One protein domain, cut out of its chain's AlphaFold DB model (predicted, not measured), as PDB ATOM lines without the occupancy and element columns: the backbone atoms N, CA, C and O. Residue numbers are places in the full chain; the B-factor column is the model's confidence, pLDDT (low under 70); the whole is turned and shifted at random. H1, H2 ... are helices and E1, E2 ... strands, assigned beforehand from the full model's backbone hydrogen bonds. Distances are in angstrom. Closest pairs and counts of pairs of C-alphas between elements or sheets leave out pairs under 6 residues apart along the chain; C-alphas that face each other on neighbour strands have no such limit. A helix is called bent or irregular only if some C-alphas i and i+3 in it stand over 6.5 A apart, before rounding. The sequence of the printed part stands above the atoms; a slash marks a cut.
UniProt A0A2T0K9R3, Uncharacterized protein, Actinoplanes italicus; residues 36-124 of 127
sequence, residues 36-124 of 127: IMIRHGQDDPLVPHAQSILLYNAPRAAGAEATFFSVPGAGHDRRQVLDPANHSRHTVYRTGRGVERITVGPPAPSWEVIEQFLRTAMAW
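This is residues 36 to 124 of the 127 residues of an uncharacterized protein of Actinoplanes italicus (UniProt A0A2T0K9R3). A small four-stranded sheet forms a slab through the middle, with the long helix H1 along one face and the helix H4 on the other side of the slab, coming near it at the edge strand E1. The short helices H2 and H3 gather at one end of the sheet, where E1 and E2 finish. The printed part has 89 residues, with four named helices and four named strands that follow along the chain as E1, H1, E2, H2, H3, E3, E4, H4; its class is mixed, helices and strands. The sheet is mixed, ordered E1, E2, E3, E4, with E1 and E2 parallel and the other neighbours antiparallel. The whole is compact, with a radius of gyration of the C-alphas of 12.6 A and spans of 32 by 26 by 21 A.

E1 is residues 36 to 41, 17.0 A long, starting at C-alpha 36 (11.550, 39.755, -11.006). H1 is residues 50 to 62, 18.8 A, starting at C-alpha 50 (22.704, 27.946, -6.637). E2 is residues 66 to 71, 16.3 A. H2 is residues 78 to 81, 5.0 A, and H3 is residues 84 to 89, 10.5 A. H3 is irregular, with C-alphas 86 and 89 7.3 A apart. E3 is residues 91 to 96, 16.9 A, and E4 is residues 99 to 104, 17.2 A. H4 is residues 111 to 121, 15.1 A, ending at C-alpha 121 (7.988, 46.938, -13.439).

E1 and E2 are parallel at 10 degrees, with N 38 and O 67 within hydrogen-bond range at 2.8 A. E1, H1 and E2 form a strand-helix-strand unit, two parallel neighbour strands with a helix between, and its crossover is right-handed. H1 is on the sheet at a height over the sheet of 8.7 A, over E2 and E3, and runs along the strands, at 19 degrees to E2 on the local plane; H1 and the sheet E1, E2, E3, E4 are two layers, a helix on one face of a sheet. The closest C-alphas of H1 and E3 are those of Arg 60 and Thr 95, 5.5 A apart. E2 and E3 are antiparallel at 173 degrees, with N 68 and O 93 at 2.8 A. E3 and E4 are an antiparallel hairpin at 164 degrees, with N 94 and O 101 at 2.8 A. H2 only grazes the sheet; its closest C-alphas with E1 are Val 81 and Gly 41, 5.7 A. H3 only grazes it with residues 86 to 89, and H4 with residues 113 to 121. H1 and H4 are apart. Every O i to N i+4 pair is within hydrogen-bond range in H4, 8 of 9 in H1 and 0 of 2 in H3, which has 1 of 3 O i to N i+3 pairs; H2 is too short for an i+4 pair.

The C-alphas of Pro 45 and Ala 123 are the two farthest apart, 35.0 A. The printed part has no cut, and no link is long. The mean pLDDT of the printed part is 94.0; residues 88 and 124 are under 70.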
ATOM      1  N   ILE A  36      10.521  39.922 -12.046       96.81
ATOM      2  CA  ILE A  36      11.550  39.755 -11.006       96.81
ATOM      3  C   ILE A  36      12.934  40.071 -11.581       96.81
ATOM      4  O   ILE A  36      13.283  39.635 -12.678       96.81
ATOM      5  N   MET A  37      13.771  40.778 -10.818       98.00
ATOM      6  CA  MET A  37      15.187  40.964 -11.139       98.00
ATOM      7  C   MET A  37      16.075  40.414 -10.023       98.00
ATOM      8  O   MET A  37      15.979  40.839  -8.874       98.00
ATOM      9  N   ILE A  38      16.983  39.510 -10.387       98.31
ATOM     10  CA  ILE A  38      17.957  38.871  -9.501       98.31
ATOM     11  C   ILE A  38      19.359  39.289  -9.945       98.31
ATOM     12  O   ILE A  38      19.672  39.263 -11.135       98.31
ATOM     13  N   ARG A  39      20.230  39.645  -9.002       97.25
ATOM     14  CA  ARG A  39      21.666  39.834  -9.243       97.25
ATOM     15  C   ARG A  39      22.439  39.103  -8.161       97.25
ATOM     16  O   ARG A  39      22.120  39.284  -6.990       97.25
ATOM     17  N   HIS A  40      23.431  38.315  -8.546       98.12
ATOM     18  CA  HIS A  40      24.193  37.511  -7.597       98.12
ATOM     19  C   HIS A  40      25.638  37.363  -8.069       98.12
ATOM     20  O   HIS A  40      25.889  37.047  -9.235       98.12
ATOM     21  N   GLY A  41      26.580  37.594  -7.158       97.38
ATOM     22  CA  GLY A  41      27.966  37.192  -7.333       97.38
ATOM     23  C   GLY A  41      28.128  35.669  -7.292       97.38
ATOM     24  O   GLY A  41      27.475  34.989  -6.506       97.38
ATOM     25  N   GLN A  42      28.957  35.103  -8.163       96.81
ATOM     26  CA  GLN A  42      29.187  33.651  -8.184       96.81
ATOM     27  C   GLN A  42      29.988  33.157  -6.973       96.81
ATOM     28  O   GLN A  42      29.821  32.006  -6.575       96.81
ATOM     29  N   ASP A  43      30.779  34.041  -6.363       96.44
ATOM     30  CA  ASP A  43      31.676  33.738  -5.248       96.44
ATOM     31  C   ASP A  43      31.090  34.207  -3.903       96.44
ATOM     32  O   ASP A  43      31.823  34.506  -2.962       96.44
ATOM     33  N   ASP A  44      29.759  34.324  -3.806       98.19
ATOM     34  CA  ASP A  44      29.069  34.701  -2.571       98.19
ATOM     35  C   ASP A  44      29.283  33.630  -1.478       98.19
ATOM     36  O   ASP A  44      28.828  32.488  -1.623       98.19
ATOM     37  N   PRO A  45      29.974  33.967  -0.368       97.75
ATOM     38  CA  PRO A  45      30.276  33.002   0.683       97.75
ATOM     39  C   PRO A  45      29.128  32.829   1.688       97.75
ATOM     40  O   PRO A  45      29.192  31.933   2.528       97.75
ATOM     41  N   LEU A  46      28.111  33.697   1.657       98.44
ATOM     42  CA  LEU A  46      27.009  33.713   2.621       98.44
ATOM     43  C   LEU A  46      25.767  33.029   2.062       98.44
ATOM     44  O   LEU A  46      25.098  32.277   2.771       98.44
ATOM     45  N   VAL A  47      25.467  33.276   0.789       97.62
ATOM     46  CA  VAL A  47      24.340  32.666   0.090       97.62
ATOM     47  C   VAL A  47      24.878  31.942  -1.135       97.62
ATOM     48  O   VAL A  47      25.307  32.589  -2.080       97.62
ATOM     49  N   PRO A  48      24.834  30.600  -1.182       98.00
ATOM     50  CA  PRO A  48      25.307  29.880  -2.354       98.00
ATOM     51  C   PRO A  48      24.578  30.335  -3.623       98.00
ATOM     52  O   PRO A  48      23.345  30.310  -3.673       98.00
ATOM     53  N   HIS A  49      25.327  30.660  -4.678       98.31
ATOM     54  CA  HIS A  49      24.798  31.120  -5.970       98.31
ATOM     55  C   HIS A  49      23.674  30.225  -6.536       98.31
ATOM     56  O   HIS A  49      22.720  30.704  -7.154       98.31
ATOM     57  N   ALA A  50      23.734  28.915  -6.263       98.06
ATOM     58  CA  ALA A  50      22.704  27.946  -6.637       98.06
ATOM     59  C   ALA A  50      21.292  28.306  -6.131       98.06
ATOM     60  O   ALA A  50      20.314  27.959  -6.788       98.06
ATOM     61  N   GLN A  51      21.162  29.046  -5.025       97.88
ATOM     62  CA  GLN A  51      19.867  29.524  -4.528       97.88
ATOM     63  C   GLN A  51      19.192  30.484  -5.518       97.88
ATOM     64  O   GLN A  51      17.992  30.381  -5.758       97.88
ATOM     65  N   SER A  52      19.955  31.364  -6.175       98.38
ATOM     66  CA  SER A  52      19.404  32.230  -7.226       98.38
ATOM     67  C   SER A  52      19.084  31.475  -8.510       98.38
ATOM     68  O   SER A  52      18.137  31.849  -9.194       98.38
ATOM     69  N   ILE A  53      19.811  30.395  -8.816       98.31
ATOM     70  CA  ILE A  53      19.461  29.504  -9.933       98.31
ATOM     71  C   ILE A  53      18.099  28.844  -9.667       98.31
ATOM     72  O   ILE A  53      17.235  28.851 -10.542       98.31
ATOM     73  N   LEU A  54      17.875  28.323  -8.454       98.06
ATOM     74  CA  LEU A  54      16.580  27.761  -8.050       98.06
ATOM     75  C   LEU A  54      15.466  28.811  -8.129       98.06
ATOM     76  O   LEU A  54      14.426  28.553  -8.737       98.06
ATOM     77  N   LEU A  55      15.711  30.011  -7.592       98.31
ATOM     78  CA  LEU A  55      14.748  31.108  -7.639       98.31
ATOM     79  C   LEU A  55      14.426  31.554  -9.069       98.31
ATOM     80  O   LEU A  55      13.272  31.840  -9.336       98.31
ATOM     81  N   TYR A  56      15.398  31.600  -9.985       98.56
ATOM     82  CA  TYR A  56      15.173  31.959 -11.392       98.56
ATOM     83  C   TYR A  56      14.396  30.883 -12.167       98.56
ATOM     84  O   TYR A  56      13.575  31.194 -13.033       98.56
ATOM     85  N   ASN A  57      14.613  29.609 -11.839       98.06
ATOM     86  CA  ASN A  57      13.924  28.505 -12.500       98.06
ATOM     87  C   ASN A  57      12.423  28.459 -12.185       98.06
ATOM     88  O   ASN A  57      11.649  27.994 -13.019       98.06
ATOM     89  N   ALA A  58      11.998  28.958 -11.024       97.62
ATOM     90  CA  ALA A  58      10.591  29.003 -10.635       97.62
ATOM     91  C   ALA A  58       9.710  29.916 -11.528       97.62
ATOM     92  O   ALA A  58       8.753  29.399 -12.106       97.62
ATOM     93  N   PRO A  59      10.012  31.215 -11.751       97.38
ATOM     94  CA  PRO A  59       9.255  32.052 -12.681       97.38
ATOM     95  C   PRO A  59       9.398  31.561 -14.123       97.38
ATOM     96  O   PRO A  59       8.424  31.598 -14.868       97.38
ATOM     97  N   ARG A  60      10.558  31.003 -14.501       97.62
ATOM     98  CA  ARG A  60      10.738  30.347 -15.805       97.62
ATOM     99  C   ARG A  60       9.748  29.201 -16.008       97.62
ATOM    100  O   ARG A  60       9.087  29.150 -17.040       97.62
ATOM    101  N   ALA A  61       9.615  28.312 -15.026       96.31
ATOM    102  CA  ALA A  61       8.669  27.200 -15.070       96.31
ATOM    103  C   ALA A  61       7.202  27.670 -15.046       96.31
ATOM    104  O   ALA A  61       6.359  27.055 -15.693       96.31
ATOM    105  N   ALA A  62       6.906  28.768 -14.345       95.31
ATOM    106  CA  ALA A  62       5.576  29.376 -14.302       95.31
ATOM    107  C   ALA A  62       5.230  30.216 -15.552       95.31
ATOM    108  O   ALA A  62       4.098  30.674 -15.682       95.31
ATOM    109  N   GLY A  63       6.186  30.449 -16.461       95.12
ATOM    110  CA  GLY A  63       6.023  31.334 -17.621       95.12
ATOM    111  C   GLY A  63       6.051  32.836 -17.296       95.12
ATOM    112  O   GLY A  63       5.851  33.649 -18.202       95.12
ATOM    113  N   ALA A  64       6.327  33.195 -16.040       95.00
ATOM    114  CA  ALA A  64       6.422  34.565 -15.550       95.00
ATOM    115  C   ALA A  64       7.720  35.256 -16.007       95.00
ATOM    116  O   ALA A  64       8.682  34.617 -16.453       95.00
ATOM    117  N   GLU A  65       7.749  36.585 -15.898       96.69
ATOM    118  CA  GLU A  65       8.898  37.389 -16.309       96.69
ATOM    119  C   GLU A  65       9.977  37.438 -15.218       96.69
ATOM    120  O   GLU A  65       9.729  37.840 -14.080       96.69
ATOM    121  N   ALA A  66      11.212  37.071 -15.566       97.81
ATOM    122  CA  ALA A  66      12.353  37.244 -14.672       97.81
ATOM    123  C   ALA A  66      13.659  37.488 -15.429       97.81
ATOM    124  O   ALA A  66      13.895  36.935 -16.506       97.81
ATOM    125  N   THR A  67      14.536  38.295 -14.835       98.06
ATOM    126  CA  THR A  67      15.909  38.530 -15.295       98.06
ATOM    127  C   THR A  67      16.892  38.187 -14.182       98.06
ATOM    128  O   THR A  67      16.729  38.650 -13.056       98.06
ATOM    129  N   PHE A  68      17.936  37.423 -14.491       98.44
ATOM    130  CA  PHE A  68      18.984  37.047 -13.547       98.44
ATOM    131  C   PHE A  68      20.373  37.390 -14.092       98.44
ATOM    132  O   PHE A  68      20.772  36.876 -15.132       98.44
ATOM    133  N   PHE A  69      21.116  38.233 -13.372       97.94
ATOM    134  CA  PHE A  69      22.525  38.528 -13.633       97.94
ATOM    135  C   PHE A  69      23.411  37.693 -12.704       97.94
ATOM    136  O   PHE A  69      23.400  37.885 -11.485       97.94
ATOM    137  N   SER A  70      24.198  36.799 -13.294       97.62
ATOM    138  CA  SER A  70      25.211  35.988 -12.621       97.62
ATOM    139  C   SER A  70      26.591  36.596 -12.878       97.62
ATOM    140  O   SER A  70      27.038  36.650 -14.028       97.62
ATOM    141  N   VAL A  71      27.238  37.107 -11.826       96.94
ATOM    142  CA  VAL A  71      28.454  37.932 -11.927       96.94
ATOM    143  C   VAL A  71      29.675  37.146 -11.427       96.94
ATOM    144  O   VAL A  71      29.793  36.926 -10.220       96.94
ATOM    145  N   PRO A  72      30.584  36.696 -12.312       94.94
ATOM    146  CA  PRO A  72      31.784  35.965 -11.906       94.94
ATOM    147  C   PRO A  72      32.726  36.859 -11.089       94.94
ATOM    148  O   PRO A  72      32.832  38.052 -11.368       94.94
ATOM    149  N   GLY A  73      33.414  36.299 -10.089       93.38
ATOM    150  CA  GLY A  73      34.375  37.037  -9.255       93.38
ATOM    151  C   GLY A  73      33.756  37.909  -8.154       93.38
ATOM    152  O   GLY A  73      34.455  38.332  -7.234       93.38
ATOM    153  N   ALA A  74      32.455  38.209  -8.232       95.94
ATOM    154  CA  ALA A  74      31.761  38.983  -7.210       95.94
ATOM    155  C   ALA A  74      31.285  38.077  -6.064       95.94
ATOM    156  O   ALA A  74      30.796  36.973  -6.305       95.94
ATOM    157  N   GLY A  75      31.389  38.573  -4.829       95.88
ATOM    158  CA  GLY A  75      30.836  37.948  -3.630       95.88
ATOM    159  C   GLY A  75      29.488  38.557  -3.224       95.88
ATOM    160  O   GLY A  75      28.698  38.982  -4.066       95.88
ATOM    161  N   HIS A  76      29.241  38.621  -1.913       97.44
ATOM    162  CA  HIS A  76      27.960  39.061  -1.341       97.44
ATOM    163  C   HIS A  76      27.709  40.580  -1.407       97.44
ATOM    164  O   HIS A  76      26.567  41.037  -1.342       97.44
ATOM    165  N   ASP A  77      28.759  41.408  -1.490       96.12
ATOM    166  CA  ASP A  77      28.594  42.866  -1.436       96.12
ATOM    167  C   ASP A  77      28.042  43.399  -2.768       96.12
ATOM    168  O   ASP A  77      28.630  43.189  -3.836       96.12
ATOM    169  N   ARG A  78      26.956  44.187  -2.709       94.06
ATOM    170  CA  ARG A  78      26.405  44.871  -3.892       94.06
ATOM    171  C   ARG A  78      27.477  45.658  -4.647       94.06
ATOM    172  O   ARG A  78      27.378  45.779  -5.858       94.06
ATOM    173  N   ARG A  79      28.471  46.230  -3.957       95.06
ATOM    174  CA  ARG A  79      29.548  47.004  -4.586       95.06
ATOM    175  C   ARG A  79      30.292  46.159  -5.605       95.06
ATOM    176  O   ARG A  79      30.537  46.661  -6.684       95.06
ATOM    177  N   GLN A  80      30.563  44.890  -5.298       95.12
ATOM    178  CA  GLN A  80      31.240  43.968  -6.210       95.12
ATOM    179  C   GLN A  80      30.329  43.560  -7.369       95.12
ATOM    180  O   GLN A  80      30.753  43.569  -8.519       95.12
ATOM    181  N   VAL A  81      29.063  43.248  -7.078       95.44
ATOM    182  CA  VAL A  81      28.074  42.868  -8.101       95.44
ATOM    183  C   VAL A  81      27.844  43.999  -9.112       95.44
ATOM    184  O   VAL A  81      27.665  43.740 -10.300       95.44
ATOM    185  N   LEU A  82      27.861  45.253  -8.654       94.25
ATOM    186  CA  LEU A  82      27.633  46.435  -9.488       94.25
ATOM    187  C   LEU A  82      28.933  47.056 -10.039       94.25
ATOM    188  O   LEU A  82      28.845  48.013 -10.804       94.25
ATOM    189  N   ASP A  83      30.110  46.531  -9.681       92.56
ATOM    190  CA  ASP A  83      31.410  47.055 -10.119       92.56
ATOM    191  C   ASP A  83      31.673  46.728 -11.601       92.56
ATOM    192  O   ASP A  83      31.753  45.543 -11.947       92.56
ATOM    193  N   PRO A  84      31.880  47.736 -12.473       88.25
ATOM    194  CA  PRO A  84      32.273  47.531 -13.866       88.25
ATOM    195  C   PRO A  84      33.474  46.607 -14.074       88.25
ATOM    196  O   PRO A  84      33.523  45.895 -15.080       88.25
ATOM    197  N   ALA A  85      34.416  46.555 -13.127       88.00
ATOM    198  CA  ALA A  85      35.565  45.655 -13.192       88.00
ATOM    199  C   ALA A  85      35.153  44.170 -13.263       88.00
ATOM    200  O   ALA A  85      35.840  43.364 -13.892       88.00
ATOM    201  N   ASN A  86      33.988  43.819 -12.706       84.31
ATOM    202  CA  ASN A  86      33.449  42.458 -12.696       84.31
ATOM    203  C   ASN A  86      32.489  42.179 -13.873       84.31
ATOM    204  O   ASN A  86      31.942  41.082 -13.997       84.31
ATOM    205  N   HIS A  87      32.258  43.148 -14.772       75.00
ATOM    206  CA  HIS A  87      31.229  43.041 -15.820       75.00
ATOM    207  C   HIS A  87      31.711  42.401 -17.124       75.00
ATOM    208  O   HIS A  87      30.892  42.151 -18.005       75.00
ATOM    209  N   SER A  88      32.993  42.071 -17.271       69.81
ATOM    210  CA  SER A  88      33.525  41.568 -18.549       69.81
ATOM    211  C   SER A  88      32.959  40.205 -18.990       69.81
ATOM    212  O   SER A  88      33.030  39.883 -20.176       69.81
ATOM    213  N   ARG A  89      32.389  39.402 -18.072       83.62
ATOM    214  CA  ARG A  89      31.893  38.032 -18.351       83.62
ATOM    215  C   ARG A  89      30.622  37.627 -17.595       83.62
ATOM    216  O   ARG A  89      30.351  36.438 -17.436       83.62
ATOM    217  N   HIS A  90      29.845  38.583 -17.100       93.31
ATOM    218  CA  HIS A  90      28.582  38.243 -16.446       93.31
ATOM    219  C   HIS A  90      27.602  37.605 -17.440       93.31
ATOM    220  O   HIS A  90      27.606  37.925 -18.629       93.31
ATOM    221  N   THR A  91      26.774  36.684 -16.949       96.56
ATOM    222  CA  THR A  91      25.736  36.018 -17.746       96.56
ATOM    223  C   THR A  91      24.373  36.554 -17.339       96.56
ATOM    224  O   THR A  91      24.079  36.647 -16.146       96.56
ATOM    225  N   VAL A  92      23.541  36.897 -18.318       97.19
ATOM    226  CA  VAL A  92      22.184  37.400 -18.111       97.19
ATOM    227  C   VAL A  92      21.189  36.379 -18.641       97.19
ATOM    228  O   VAL A  92      21.117  36.134 -19.843       97.19
ATOM    229  N   TYR A  93      20.398  35.809 -17.741       97.94
ATOM    230  CA  TYR A  93      19.284  34.925 -18.066       97.94
ATOM    231  C   TYR A  93      17.994  35.739 -18.058       97.94
ATOM    232  O   TYR A  93      17.765  36.542 -17.152       97.94
ATOM    233  N   ARG A  94      17.133  35.552 -19.056       97.62
ATOM    234  CA  ARG A  94      15.836  36.227 -19.171       97.62
ATOM    235  C   ARG A  94      14.772  35.225 -19.556       97.62
ATOM    236  O   ARG A  94      14.945  34.505 -20.528       97.62
ATOM    237  N   THR A  95      13.687  35.197 -18.801       97.19
ATOM    238  CA  THR A  95      12.502  34.394 -19.105       97.19
ATOM    239  C   THR A  95      11.281  35.295 -19.201       97.19
ATOM    240  O   THR A  95      11.203  36.311 -18.510       97.19
ATOM    241  N   GLY A  96      10.345  34.922 -20.063       92.81
ATOM    242  CA  GLY A  96       9.031  35.543 -20.181       92.81
ATOM    243  C   GLY A  96       8.285  34.982 -21.385       92.81
ATOM    244  O   GLY A  96       8.900  34.648 -22.400       92.81
ATOM    245  N   ARG A  97       6.955  34.860 -21.277       85.12
ATOM    246  CA  ARG A  97       6.087  34.331 -22.351       85.12
ATOM    247  C   ARG A  97       6.519  32.938 -22.843       85.12
ATOM    248  O   ARG A  97       6.465  32.649 -24.034       85.12
ATOM    249  N   GLY A  98       7.001  32.099 -21.923       86.06
ATOM    250  CA  GLY A  98       7.449  30.732 -22.209       86.06
ATOM    251  C   GLY A  98       8.785  30.613 -22.955       86.06
ATOM    252  O   GLY A  98       9.129  29.518 -23.392       86.06
ATOM    253  N   VAL A  99       9.544  31.704 -23.112       92.69
ATOM    254  CA  VAL A  99      10.842  31.701 -23.806       92.69
ATOM    255  C   VAL A  99      11.957  32.115 -22.855       92.69
ATOM    256  O   VAL A  99      11.826  33.095 -22.125       92.69
ATOM    257  N   GLU A 100      13.082  31.401 -22.925       97.00
ATOM    258  CA  GLU A 100      14.333  31.765 -22.262       97.00
ATOM    259  C   GLU A 100      15.330  32.359 -23.263       97.00
ATOM    260  O   GLU A 100      15.455  31.902 -24.401       97.00
ATOM    261  N   ARG A 101      16.063  33.382 -22.828       97.12
ATOM    262  CA  ARG A 101      17.212  33.945 -23.535       97.12
ATOM    263  C   ARG A 101      18.372  34.094 -22.570       97.12
ATOM    264  O   ARG A 101      18.191  34.584 -21.458       97.12
ATOM    265  N   ILE A 102      19.559  33.720 -23.027       97.06
ATOM    266  CA  ILE A 102      20.795  33.797 -22.253       97.06
ATOM    267  C   ILE A 102      21.791  34.623 -23.059       97.06
ATOM    268  O   ILE A 102      22.030  34.330 -24.230       97.06
ATOM    269  N   THR A 103      22.355  35.658 -22.447       95.25
ATOM    270  CA  THR A 103      23.404  36.492 -23.047       95.25
ATOM    271  C   THR A 103      24.609  36.581 -22.121       95.25
ATOM    272  O   THR A 103      24.491  36.412 -20.909       95.25
ATOM    273  N   VAL A 104      25.784  36.843 -22.690       93.69
ATOM    274  CA  VAL A 104      27.009  37.144 -21.937       93.69
ATOM    275  C   VAL A 104      27.376  38.599 -22.186       93.69
ATOM    276  O   VAL A 104      27.331  39.063 -23.327       93.69
ATOM    277  N   GLY A 105      27.737  39.312 -21.124       87.56
ATOM    278  CA  GLY A 105      27.963  40.747 -21.182       87.56
ATOM    279  C   GLY A 105      26.632  41.512 -21.195       87.56
ATOM    280  O   GLY A 105      25.732  41.142 -20.449       87.56
ATOM    281  N   PRO A 106      26.481  42.576 -22.004       86.81
ATOM    282  CA  PRO A 106      25.402  43.547 -21.848       86.81
ATOM    283  C   PRO A 106      23.965  42.976 -21.780       86.81
ATOM    284  O   PRO A 106      23.642  41.989 -22.448       86.81
ATOM    285  N   PRO A 107      23.057  43.663 -21.058       89.94
ATOM    286  CA  PRO A 107      23.322  44.877 -20.285       89.94
ATOM    287  C   PRO A 107      24.011  44.562 -18.955       89.94
ATOM    288  O   PRO A 107      23.773  43.515 -18.367       89.94
ATOM    289  N   ALA A 108      24.834  45.489 -18.472       89.19
ATOM    290  CA  ALA A 108      25.549  45.325 -17.216       89.19
ATOM    291  C   ALA A 108      24.611  45.396 -15.996       89.19
ATOM    292  O   ALA A 108      23.614  46.119 -16.042       89.19
ATOM    293  N   PRO A 109      24.911  44.715 -14.875       91.25
ATOM    294  CA  PRO A 109      24.158  44.866 -13.634       91.25
ATOM    295  C   PRO A 109      24.496  46.218 -12.980       91.25
ATOM    296  O   PRO A 109      25.202  46.273 -11.984       91.25
ATOM    297  N   SER A 110      24.026  47.324 -13.557       93.06
ATOM    298  CA  SER A 110      24.308  48.696 -13.116       93.06
ATOM    299  C   SER A 110      23.111  49.343 -12.410       93.06
ATOM    300  O   SER A 110      21.986  48.836 -12.454       93.06
ATOM    301  N   TRP A 111      23.336  50.503 -11.782       94.56
ATOM    302  CA  TRP A 111      22.259  51.336 -11.227       94.56
ATOM    303  C   TRP A 111      21.249  51.791 -12.278       94.56
ATOM    304  O   TRP A 111      20.054  51.791 -12.006       94.56
ATOM    305  N   GLU A 112      21.711  52.103 -13.484       95.19
ATOM    306  CA  GLU A 112      20.843  52.477 -14.602       95.19
ATOM    307  C   GLU A 112      19.883  51.336 -14.971       95.19
ATOM    308  O   GLU A 112      18.682  51.546 -15.118       95.19
ATOM    309  N   VAL A 113      20.382  50.096 -15.030       94.94
ATOM    310  CA  VAL A 113      19.557  48.915 -15.331       94.94
ATOM    311  C   VAL A 113      18.591  48.593 -14.187       94.94
ATOM    312  O   VAL A 113      17.464  48.166 -14.442       94.94
ATOM    313  N   ILE A 114      18.995  48.829 -12.933       96.12
ATOM    314  CA  ILE A 114      18.097  48.752 -11.767       96.12
ATOM    315  C   ILE A 114      16.941  49.727 -11.923       96.12
ATOM    316  O   ILE A 114      15.781  49.344 -11.785       96.12
ATOM    317  N   GLU A 115      17.264  50.986 -12.187       96.25
ATOM    318  CA  GLU A 115      16.283  52.048 -12.315       96.25
ATOM    319  C   GLU A 115      15.329  51.772 -13.477       96.25
ATOM    320  O   GLU A 115      14.112  51.843 -13.300       96.25
ATOM    321  N   GLN A 116      15.863  51.392 -14.640       95.62
ATOM    322  CA  GLN A 116      15.060  51.035 -15.805       95.62
ATOM    323  C   GLN A 116      14.094  49.894 -15.481       95.62
ATOM    324  O   GLN A 116      12.907  49.995 -15.783       95.62
ATOM    325  N   PHE A 117      14.573  48.841 -14.816       95.75
ATOM    326  CA  PHE A 117      13.719  47.740 -14.390       95.75
ATOM    327  C   PHE A 117      12.605  48.195 -13.458       95.75
ATOM    328  O   PHE A 117      11.456  47.851 -13.702       95.75
ATOM    329  N   LEU A 118      12.912  48.995 -12.436       95.44
ATOM    330  CA  LEU A 118      11.892  49.498 -11.515       95.44
ATOM    331  C   LEU A 118      10.862  50.371 -12.241       95.44
ATOM    332  O   LEU A 118       9.666  50.221 -12.011       95.44
ATOM    333  N   ARG A 119      11.296  51.244 -13.157       94.31
ATOM    334  CA  ARG A 119      10.391  52.075 -13.968       94.31
ATOM    335  C   ARG A 119       9.454  51.225 -14.824       94.31
ATOM    336  O   ARG A 119       8.262  51.518 -14.881       94.31
ATOM    337  N   THR A 120       9.972  50.175 -15.462       91.06
ATOM    338  CA  THR A 120       9.169  49.253 -16.275       91.06
ATOM    339  C   THR A 120       8.247  48.390 -15.413       91.06
ATOM    340  O   THR A 120       7.061  48.291 -15.708       91.06
ATOM    341  N   ALA A 121       8.753  47.811 -14.325       90.69
ATOM    342  CA  ALA A 121       7.988  46.938 -13.439       90.69
ATOM    343  C   ALA A 121       6.896  47.696 -12.667       90.69
ATOM    344  O   ALA A 121       5.832  47.152 -12.428       90.69
ATOM    345  N   MET A 122       7.086  48.971 -12.323       87.81
ATOM    346  CA  MET A 122       6.015  49.786 -11.727       87.81
ATOM    347  C   MET A 122       4.951  50.238 -12.741       87.81
ATOM    348  O   MET A 122       3.910  50.766 -12.354       87.81
ATOM    349  N   ALA A 123       5.199  50.060 -14.040       85.50
ATOM    350  CA  ALA A 123       4.181  50.222 -15.074       85.50
ATOM    351  C   ALA A 123       3.376  48.922 -15.318       85.50
ATOM    352  O   ALA A 123       2.456  48.931 -16.137       85.50
ATOM    353  N   TRP A 124       3.696  47.831 -14.607       61.47
ATOM    354  CA  TRP A 124       3.078  46.503 -14.696       61.47
ATOM    355  C   TRP A 124       2.029  46.259 -13.596       61.47
ATOM    356  O   TRP A 124       2.301  46.538 -12.430       61.47
TER     357      TRP A 124